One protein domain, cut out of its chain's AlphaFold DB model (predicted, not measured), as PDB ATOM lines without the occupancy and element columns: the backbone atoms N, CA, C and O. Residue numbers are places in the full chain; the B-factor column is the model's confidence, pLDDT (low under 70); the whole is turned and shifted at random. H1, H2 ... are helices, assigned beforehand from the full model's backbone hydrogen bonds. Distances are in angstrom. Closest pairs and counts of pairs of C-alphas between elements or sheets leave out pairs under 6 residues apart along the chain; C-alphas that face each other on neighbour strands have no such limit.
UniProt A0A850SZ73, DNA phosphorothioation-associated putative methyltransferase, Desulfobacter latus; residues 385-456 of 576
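What this domain is: This is residues 385 to 456 of the 576 residues of the protein "DNA phosphorothioation-associated putative methyltransferase" of Desulfobacter latus (UniProt A0A850SZ73). Two helices, H2 and H3, meet near their ends as an L, and H5 sits in its crook, about perpendicular to both. H4 lies near the corner of the L and makes a second corner with H5, while residues 387 to 393, from H1 into H2, stick out at the far end of H2. The 72 printed residues include five named helices, H1 to H5 in chain order, and no named strand; the class is all helix. The whole is only just compact, close to loose, with a radius of gyration of the C-alphas of 13.3 A, and its outline is elongated, 41 by 23 by 18 A.

How they stand to each other: H1, residues 385 to 389, is close to but not clearly touching H2, residues 391 to 407; their closest C-alphas, Leu 387 and Glu 394, are 7.3 A apart. H2 and H3, residues 409 to 422, are close but not clearly touching and about perpendicular at 88 degrees, with the closest C-alphas, Tyr 405 and Phe 412, 6.9 A apart. H4, residues 434 to 441, is close but not clearly touching to H3, the closest C-alphas being Leu 411 and Ile 437 at 7.0 A. H5, residues 444 to 455, touches H4 only at the corner, with residues 444 to 447 alone; the closest C-alphas, Ala 441 and Ala 447, are 5.4 A apart. H5 is close but not clearly touching to H2, at Arg 401 and Leu 450, whose C-alphas are 6.7 A apart, and to H3, at Trp 416 and Phe 451, 7.4 A. H1 is apart from H3, H4 and H5. Every O i to N i+4 pair is within hydrogen-bond range in H1, H3 and H4; in H2 it is 11 of 13, in H5 6 of 8.

Where its parts are: H1 begins at C-alpha 385 (11.303, -6.741, 30.451) and is 6.5 A long from first to last C-alpha. H2 is 25.1 A, H3 20.0 A, H4 10.8 A and H5 16.5 A, ending at C-alpha 455 (34.279, -2.950, 24.698).

The domain as a whole: The farthest C-alphas, Leu 389 and Ser 429, are 41.5 A apart. The printed part has no cut; the link H3 to H4 is long, with 11 residues, and the others are tight. Residues 385 to 398 have pLDDT under 70.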
ATOM      1  N   LEU A 385      12.655  -6.350  30.851       61.09
ATOM      2  CA  LEU A 385      11.303  -6.741  30.451       61.09
ATOM      3  C   LEU A 385      11.099  -6.640  28.930       61.09
ATOM      4  O   LEU A 385      10.525  -7.540  28.316       61.09
ATOM      5  N   SER A 386      11.611  -5.576  28.303       60.88
ATOM      6  CA  SER A 386      11.560  -5.413  26.845       60.88
ATOM      7  C   SER A 386      12.315  -6.525  26.110       60.88
ATOM      8  O   SER A 386      11.855  -6.969  25.058       60.88
ATOM      9  N   LEU A 387      13.450  -6.981  26.656       61.19
ATOM     10  CA  LEU A 387      14.256  -8.072  26.100       61.19
ATOM     11  C   LEU A 387      13.492  -9.401  26.084       61.19
ATOM     12  O   LEU A 387      13.527 -10.112  25.082       61.19
ATOM     13  N   LYS A 388      12.757  -9.711  27.159       63.31
ATOM     14  CA  LYS A 388      11.943 -10.936  27.254       63.31
ATOM     15  C   LYS A 388      10.758 -10.937  26.282       63.31
ATOM     16  O   LYS A 388      10.392 -11.989  25.770       63.31
ATOM     17  N   LEU A 389      10.158  -9.774  26.018       57.12
ATOM     18  CA  LEU A 389       8.939  -9.663  25.205       57.12
ATOM     19  C   LEU A 389       9.204  -9.549  23.693       57.12
ATOM     20  O   LEU A 389       8.361  -9.970  22.892       57.12
ATOM     21  N   TYR A 390      10.363  -9.005  23.299       61.00
ATOM     22  CA  TYR A 390      10.724  -8.752  21.897       61.00
ATOM     23  C   TYR A 390      12.166  -9.185  21.541       61.00
ATOM     24  O   TYR A 390      12.951  -8.347  21.074       61.00
ATOM     25  N   PRO A 391      12.527 -10.474  21.701       55.25
ATOM     26  CA  PRO A 391      13.898 -10.966  21.489       55.25
ATOM     27  C   PRO A 391      14.415 -10.712  20.061       55.25
ATOM     28  O   PRO A 391      15.510 -10.186  19.865       55.25
ATOM     29  N   ASP A 392      13.554 -10.924  19.068       55.41
ATOM     30  CA  ASP A 392      13.803 -10.739  17.629       55.41
ATOM     31  C   ASP A 392      14.226  -9.309  17.225       55.41
ATOM     32  O   ASP A 392      14.773  -9.056  16.145       55.41
ATOM     33  N   SER A 393      13.921  -8.329  18.080       58.38
ATOM     34  CA  SER A 393      14.174  -6.915  17.809       58.38
ATOM     35  C   SER A 393      15.580  -6.468  18.213       58.38
ATOM     36  O   SER A 393      16.114  -5.548  17.584       58.38
ATOM     37  N   GLU A 394      16.185  -7.116  19.216       60.66
ATOM     38  CA  GLU A 394      17.544  -6.800  19.653       60.66
ATOM     39  C   GLU A 394      18.590  -7.412  18.737       60.66
ATOM     40  O   GLU A 394      19.550  -6.724  18.415       60.66
ATOM     41  N   GLU A 395      18.387  -8.622  18.218       63.00
ATOM     42  CA  GLU A 395      19.324  -9.210  17.252       63.00
ATOM     43  C   GLU A 395      19.434  -8.356  15.988       63.00
ATOM     44  O   GLU A 395      20.534  -7.984  15.579       63.00
ATOM     45  N   ARG A 396      18.300  -7.908  15.433       63.56
ATOM     46  CA  ARG A 396      18.292  -6.985  14.282       63.56
ATOM     47  C   ARG A 396      18.890  -5.622  14.618       63.56
ATOM     48  O   ARG A 396      19.517  -4.993  13.767       63.56
ATOM     49  N   ARG A 397      18.688  -5.127  15.843       65.81
ATOM     50  CA  ARG A 397      19.294  -3.870  16.297       65.81
ATOM     51  C   ARG A 397      20.799  -4.005  16.461       65.81
ATOM     52  O   ARG A 397      21.508  -3.116  16.009       65.81
ATOM     53  N   LYS A 398      21.270  -5.088  17.075       69.50
ATOM     54  CA  LYS A 398      22.685  -5.403  17.256       69.50
ATOM     55  C   LYS A 398      23.359  -5.572  15.899       69.50
ATOM     56  O   LYS A 398      24.380  -4.939  15.683       69.50
ATOM     57  N   ALA A 399      22.725  -6.276  14.959       72.62
ATOM     58  CA  ALA A 399      23.189  -6.382  13.577       72.62
ATOM     59  C   ALA A 399      23.299  -5.006  12.901       72.62
ATOM     60  O   ALA A 399      24.354  -4.657  12.393       72.62
ATOM     61  N   ARG A 400      22.260  -4.163  12.975       75.75
ATOM     62  CA  ARG A 400      22.301  -2.808  12.395       75.75
ATOM     63  C   ARG A 400      23.358  -1.910  13.048       75.75
ATOM     64  O   ARG A 400      23.978  -1.100  12.367       75.75
ATOM     65  N   ARG A 401      23.524  -2.016  14.369       77.88
ATOM     66  CA  ARG A 401      24.546  -1.308  15.151       77.88
ATOM     67  C   ARG A 401      25.953  -1.744  14.736       77.88
ATOM     68  O   ARG A 401      26.824  -0.897  14.581       77.88
ATOM     69  N   GLU A 402      26.133  -3.042  14.520       79.56
ATOM     70  CA  GLU A 402      27.380  -3.645  14.062       79.56
ATOM     71  C   GLU A 402      27.737  -3.180  12.645       79.56
ATOM     72  O   GLU A 402      28.838  -2.681  12.438       79.56
ATOM     73  N   THR A 403      26.789  -3.219  11.703       83.56
ATOM     74  CA  THR A 403      26.985  -2.693  10.342       83.56
ATOM     75  C   THR A 403      27.360  -1.211  10.359       83.56
ATOM     76  O   THR A 403      28.338  -0.813   9.735       83.56
ATOM     77  N   LEU A 404      26.640  -0.395  11.139       85.06
ATOM     78  CA  LEU A 404      26.903   1.042  11.249       85.06
ATOM     79  C   LEU A 404      28.315   1.342  11.769       85.06
ATOM     80  O   LEU A 404      28.951   2.294  11.311       85.06
ATOM     81  N   TYR A 405      28.786   0.552  12.738       86.00
ATOM     82  CA  TYR A 405      30.150   0.665  13.239       86.00
ATOM     83  C   TYR A 405      31.159   0.287  12.151       86.00
ATOM     84  O   TYR A 405      32.093   1.046  11.922       86.00
ATOM     85  N   GLN A 406      30.970  -0.857  11.485       84.56
ATOM     86  CA  GLN A 406      31.901  -1.361  10.466       84.56
ATOM     87  C   GLN A 406      32.068  -0.374   9.304       84.56
ATOM     88  O   GLN A 406      33.185  -0.125   8.867       84.56
ATOM     89  N   GLU A 407      30.979   0.256   8.861       87.94
ATOM     90  CA  GLU A 407      31.002   1.268   7.795       87.94
ATOM     91  C   GLU A 407      31.734   2.565   8.188       87.94
ATOM     92  O   GLU A 407      32.119   3.336   7.313       87.94
ATOM     93  N   ASN A 408      31.909   2.842   9.486       90.75
ATOM     94  CA  ASN A 408      32.434   4.118   9.991       90.75
ATOM     95  C   ASN A 408      33.483   3.916  11.097       90.75
ATOM     96  O   ASN A 408      33.555   4.707  12.045       90.75
ATOM     97  N   GLN A 409      34.272   2.843  10.998       88.06
ATOM     98  CA  GLN A 409      35.158   2.379  12.065       88.06
ATOM     99  C   GLN A 409      36.111   3.477  12.554       88.06
ATOM    100  O   GLN A 409      36.126   3.764  13.749       88.06
ATOM    101  N   ASP A 410      36.814   4.158  11.647       91.31
ATOM    102  CA  ASP A 410      37.794   5.198  11.995       91.31
ATOM    103  C   ASP A 410      37.180   6.346  12.808       91.31
ATOM    104  O   ASP A 410      37.754   6.813  13.794       91.31
ATOM    105  N   LEU A 411      35.976   6.789  12.429       91.56
ATOM    106  CA  LEU A 411      35.256   7.858  13.121       91.56
ATOM    107  C   LEU A 411      34.883   7.436  14.544       91.56
ATOM    108  O   LEU A 411      35.018   8.212  15.496       91.56
ATOM    109  N   PHE A 412      34.392   6.207  14.683       90.38
ATOM    110  CA  PHE A 412      34.016   5.663  15.973       90.38
ATOM    111  C   PHE A 412      35.261   5.421  16.852       90.38
ATOM    112  O   PHE A 412      35.273   5.828  18.014       90.38
ATOM    113  N   GLU A 413      36.345   4.860  16.324       90.75
ATOM    114  CA  GLU A 413      37.595   4.681  17.071       90.75
ATOM    115  C   GLU A 413      38.213   6.013  17.518       90.75
ATOM    116  O   GLU A 413      38.618   6.144  18.678       90.75
ATOM    117  N   ALA A 414      38.210   7.037  16.658       92.12
ATOM    118  CA  ALA A 414      38.670   8.377  17.016       92.12
ATOM    119  C   ALA A 414      37.837   8.972  18.164       92.12
ATOM    120  O   ALA A 414      38.390   9.479  19.145       92.12
ATOM    121  N   PHE A 415      36.508   8.854  18.086       92.94
ATOM    122  CA  PHE A 415      35.607   9.308  19.144       92.94
ATOM    123  C   PHE A 415      35.813   8.547  20.456       92.94
ATOM    124  O   PHE A 415      35.799   9.146  21.535       92.94
ATOM    125  N   TRP A 416      36.033   7.233  20.380       90.44
ATOM    126  CA  TRP A 416      36.330   6.396  21.537       90.44
ATOM    127  C   TRP A 416      37.619   6.823  22.228       90.44
ATOM    128  O   TRP A 416      37.618   7.063  23.435       90.44
ATOM    129  N   LYS A 417      38.692   7.001  21.455       91.62
ATOM    130  CA  LYS A 417      39.973   7.483  21.968       91.62
ATOM    131  C   LYS A 417      39.820   8.835  22.658       91.62
ATOM    132  O   LYS A 417      40.262   8.984  23.791       91.62
ATOM    133  N   THR A 418      39.102   9.780  22.043       93.19
ATOM    134  CA  THR A 418      38.814  11.077  22.678       93.19
ATOM    135  C   THR A 418      38.060  10.908  24.000       93.19
ATOM    136  O   THR A 418      38.417  11.552  24.984       93.19
ATOM    137  N   MET A 419      37.049  10.031  24.065       92.19
ATOM    138  CA  MET A 419      36.317   9.762  25.311       92.19
ATOM    139  C   MET A 419      37.195   9.145  26.401       92.19
ATOM    140  O   MET A 419      37.013   9.494  27.566       92.19
ATOM    141  N   LEU A 420      38.123   8.250  26.054       91.12
ATOM    142  CA  LEU A 420      39.079   7.684  27.008       91.12
ATOM    143  C   LEU A 420      40.086   8.730  27.488       91.12
ATOM    144  O   LEU A 420      40.377   8.803  28.681       91.12
ATOM    145  N   ASP A 421      40.560   9.583  26.582       90.62
ATOM    146  CA  ASP A 421      41.518  10.633  26.907       90.62
ATOM    147  C   ASP A 421      40.924  11.646  27.888       90.62
ATOM    148  O   ASP A 421      41.596  12.016  28.852       90.62
ATOM    149  N   ILE A 422      39.663  12.055  27.697       92.38
ATOM    150  CA  ILE A 422      38.998  13.045  28.561       92.38
ATOM    151  C   ILE A 422      38.119  12.430  29.658       92.38
ATOM    152  O   ILE A 422      37.643  13.162  30.516       92.38
ATOM    153  N   GLY A 423      37.869  11.118  29.648       91.25
ATOM    154  CA  GLY A 423      37.065  10.395  30.648       91.25
ATOM    155  C   GLY A 423      35.558  10.696  30.633       91.25
ATOM    156  O   GLY A 423      34.838  10.318  31.554       91.25
ATOM    157  N   ARG A 424      35.047  11.403  29.619       92.69
ATOM    158  CA  ARG A 424      33.632  11.803  29.496       92.69
ATOM    159  C   ARG A 424      33.233  12.003  28.035       92.69
ATOM    160  O   ARG A 424      34.050  11.881  27.134       92.69
ATOM    161  N   LEU A 425      31.963  12.336  27.789       92.19
ATOM    162  CA  LEU A 425      31.515  12.733  26.451       92.19
ATOM    163  C   LEU A 425      32.200  14.048  26.025       92.19
ATOM    164  O   LEU A 425      32.165  15.010  26.809       92.19
ATOM    165  N   PRO A 426      32.777  14.119  24.810       92.12
ATOM    166  CA  PRO A 426      33.400  15.337  24.313       92.12
ATOM    167  C   PRO A 426      32.357  16.407  24.000       92.12
ATOM    168  O   PRO A 426      31.203  16.117  23.671       92.12
ATOM    169  N   LYS A 427      32.769  17.666  24.114       90.56
ATOM    170  CA  LYS A 427      32.075  18.836  23.574       90.56
ATOM    171  C   LYS A 427      32.486  19.068  22.123       90.56
ATOM    172  O   LYS A 427      33.469  18.512  21.646       90.56
ATOM    173  N   GLN A 428      31.755  19.943  21.437       89.25
ATOM    174  CA  GLN A 428      32.016  20.271  20.033       89.25
ATOM    175  C   GLN A 428      33.437  20.795  19.796       89.25
ATOM    176  O   GLN A 428      34.067  20.439  18.814       89.25
ATOM    177  N   SER A 429      33.978  21.578  20.730       87.62
ATOM    178  CA  SER A 429      35.354  22.081  20.657       87.62
ATOM    179  C   SER A 429      36.428  21.025  20.950       87.62
ATOM    180  O   SER A 429      37.606  21.310  20.779       87.62
ATOM    181  N   GLU A 430      36.053  19.847  21.454       90.06
ATOM    182  CA  GLU A 430      36.982  18.810  21.935       90.06
ATOM    183  C   GLU A 430      37.106  17.633  20.958       90.06
ATOM    184  O   GLU A 430      37.977  16.787  21.133       90.06
ATOM    185  N   PHE A 431      36.251  17.565  19.934       93.44
ATOM    186  CA  PHE A 431      36.282  16.516  18.921       93.44
ATOM    187  C   PHE A 431      35.997  17.114  17.542       93.44
ATOM    188  O   PHE A 431      34.907  17.620  17.292       93.44
ATOM    189  N   SER A 432      36.968  17.056  16.632       90.88
ATOM    190  CA  SER A 432      36.886  17.711  15.317       90.88
ATOM    191  C   SER A 432      35.757  17.169  14.433       90.88
ATOM    192  O   SER A 432      35.179  17.918  13.653       90.88
ATOM    193  N   GLN A 433      35.396  15.892  14.584       92.50
ATOM    194  CA  GLN A 433      34.348  15.225  13.799       92.50
ATOM    195  C   GLN A 433      33.005  15.139  14.561       92.50
ATOM    196  O   GLN A 433      32.213  14.215  14.364       92.50
ATOM    197  N   TYR A 434      32.739  16.095  15.462       90.69
ATOM    198  CA  TYR A 434      31.557  16.114  16.338       90.69
ATOM    199  C   TYR A 434      30.224  16.074  15.586       90.69
ATOM    200  O   TYR A 434      29.335  15.296  15.938       90.69
ATOM    201  N   ASP A 435      30.070  16.887  14.545       91.00
ATOM    202  CA  ASP A 435      28.817  16.931  13.787       91.00
ATOM    203  C   ASP A 435      28.617  15.669  12.941       91.00
ATOM    204  O   ASP A 435      27.495  15.171  12.814       91.00
ATOM    205  N   GLU A 436      29.713  15.081  12.465       90.94
ATOM    206  CA  GLU A 436      29.686  13.888  11.627       90.94
ATOM    207  C   GLU A 436      29.248  12.644  12.409       90.94
ATOM    208  O   GLU A 436      28.339  11.922  11.989       90.94
ATOM    209  N   ILE A 437      29.774  12.442  13.623       90.62
ATOM    210  CA  ILE A 437      29.325  11.323  14.462       90.62
ATOM    211  C   ILE A 437      27.873  11.490  14.920       90.62
ATOM    212  O   ILE A 437      27.135  10.509  15.033       90.62
ATOM    213  N   LYS A 438      27.418  12.729  15.144       90.25
ATOM    214  CA  LYS A 438      26.014  13.010  15.463       90.25
ATOM    215  C   LYS A 438      25.102  12.688  14.283       90.25
ATOM    216  O   LYS A 438      24.017  12.154  14.506       90.25
ATOM    217  N   ARG A 439      25.527  12.994  13.055       89.81
ATOM    218  CA  ARG A 439      24.788  12.698  11.821       89.81
ATOM    219  C   ARG A 439      24.638  11.191  11.609       89.81
ATOM    220  O   ARG A 439      23.526  10.731  11.373       89.81
ATOM    221  N   ILE A 440      25.727  10.434  11.752       87.75
ATOM    222  CA  ILE A 440      25.763   8.983  11.500       87.75
ATOM    223  C   ILE A 440      25.070   8.193  12.618       87.75
ATOM    224  O   ILE A 440      24.185   7.380  12.359       87.75
ATOM    225  N   ALA A 441      25.417   8.451  13.882       84.12
ATOM    226  CA  ALA A 441      24.855   7.719  15.020       84.12
ATOM    227  C   ALA A 441      23.488   8.265  15.488       84.12
ATOM    228  O   ALA A 441      22.873   7.718  16.407       84.12
ATOM    229  N   GLY A 442      23.036   9.396  14.939       84.44
ATOM    230  CA  GLY A 442      21.848  10.149  15.359       84.44
ATOM    231  C   GLY A 442      22.021  10.928  16.673       84.44
ATOM    232  O   GLY A 442      21.434  11.995  16.855       84.44
ATOM    233  N   SER A 443      22.826  10.424  17.617       85.38
ATOM    234  CA  SER A 443      23.186  11.136  18.851       85.38
ATOM    235  C   SER A 443      24.473  10.606  19.493       85.38
ATOM    236  O   SER A 443      24.798   9.427  19.373       85.38
ATOM    237  N   PHE A 444      25.145  11.430  20.302       84.56
ATOM    238  CA  PHE A 444      26.328  11.007  21.072       84.56
ATOM    239  C   PHE A 444      26.034   9.926  22.113       84.56
ATOM    240  O   PHE A 444      26.901   9.120  22.427       84.56
ATOM    241  N   LYS A 445      24.810   9.888  22.660       85.25
ATOM    242  CA  LYS A 445      24.409   8.819  23.588       85.25
ATOM    243  C   LYS A 445      24.285   7.481  22.861       85.25
ATOM    244  O   LYS A 445      24.688   6.463  23.414       85.25
ATOM    245  N   ALA A 446      23.767   7.496  21.633       84.44
ATOM    246  CA  ALA A 446      23.724   6.317  20.772       84.44
ATOM    247  C   ALA A 446      25.136   5.898  20.334       84.44
ATOM    248  O   ALA A 446      25.465   4.721  20.448       84.44
ATOM    249  N   ALA A 447      25.993   6.855  19.960       87.44
ATOM    250  CA  ALA A 447      27.403   6.596  19.670       87.44
ATOM    251  C   ALA A 447      28.114   5.950  20.869       87.44
ATOM    252  O   ALA A 447      28.683   4.877  20.739       87.44
ATOM    253  N   LYS A 448      27.993   6.526  22.073       89.19
ATOM    254  CA  LYS A 448      28.535   5.944  23.313       89.19
ATOM    255  C   LYS A 448      28.010   4.526  23.578       89.19
ATOM    256  O   LYS A 448      28.773   3.683  24.038       89.19
ATOM    257  N   ARG A 449      26.726   4.258  23.308       85.69
ATOM    258  CA  ARG A 449      26.129   2.925  23.496       85.69
ATOM    259  C   ARG A 449      26.786   1.878  22.596       85.69
ATOM    260  O   ARG A 449      27.091   0.809  23.103       85.69
ATOM    261  N   LEU A 450      27.058   2.206  21.329       84.31
ATOM    262  CA  LEU A 450      27.749   1.301  20.397       84.31
ATOM    263  C   LEU A 450      29.077   0.784  20.966       84.31
ATOM    264  O   LEU A 450      29.379  -0.396  20.828       84.31
ATOM    265  N   PHE A 451      29.833   1.635  21.664       80.56
ATOM    266  CA  PHE A 451      31.085   1.215  22.304       80.56
ATOM    267  C   PHE A 451      30.874   0.389  23.555       80.56
ATOM    268  O   PHE A 451      31.557  -0.612  23.722       80.56
ATOM    269  N   ILE A 452      29.951   0.798  24.431       82.12
ATOM    270  CA  ILE A 452      29.663   0.046  25.660       82.12
ATOM    271  C   ILE A 452      29.266  -1.390  25.315       82.12
ATOM    272  O   ILE A 452      29.715  -2.318  25.979       82.12
ATOM    273  N   ASP A 453      28.472  -1.565  24.258       79.12
ATOM    274  CA  ASP A 453      28.031  -2.878  23.793       79.12
ATOM    275  C   ASP A 453      29.200  -3.748  23.276       79.12
ATOM    276  O   ASP A 453      29.087  -4.972  23.285       79.12
ATOM    277  N   ARG A 454      30.312  -3.140  22.831       76.31
ATOM    278  CA  ARG A 454      31.468  -3.833  22.230       76.31
ATOM    279  C   ARG A 454      32.642  -4.034  23.187       76.31
ATOM    280  O   ARG A 454      33.167  -5.135  23.280       76.31
ATOM    281  N   TYR A 455      33.078  -2.970  23.853       75.62
ATOM    282  CA  TYR A 455      34.279  -2.950  24.698       75.62
ATOM    283  C   TYR A 455      33.956  -3.032  26.193       75.62
ATOM    284  O   TYR A 455      34.862  -3.108  27.019       75.62
ATOM    285  N   GLY A 456      32.670  -3.015  26.550       79.12
ATOM    286  CA  GLY A 456      32.224  -2.975  27.933       79.12
ATOM    287  C   GLY A 456      32.207  -1.559  28.508       79.12
ATOM    288  O   GLY A 456      32.867  -0.627  28.047       79.12
TER     289      GLY A 456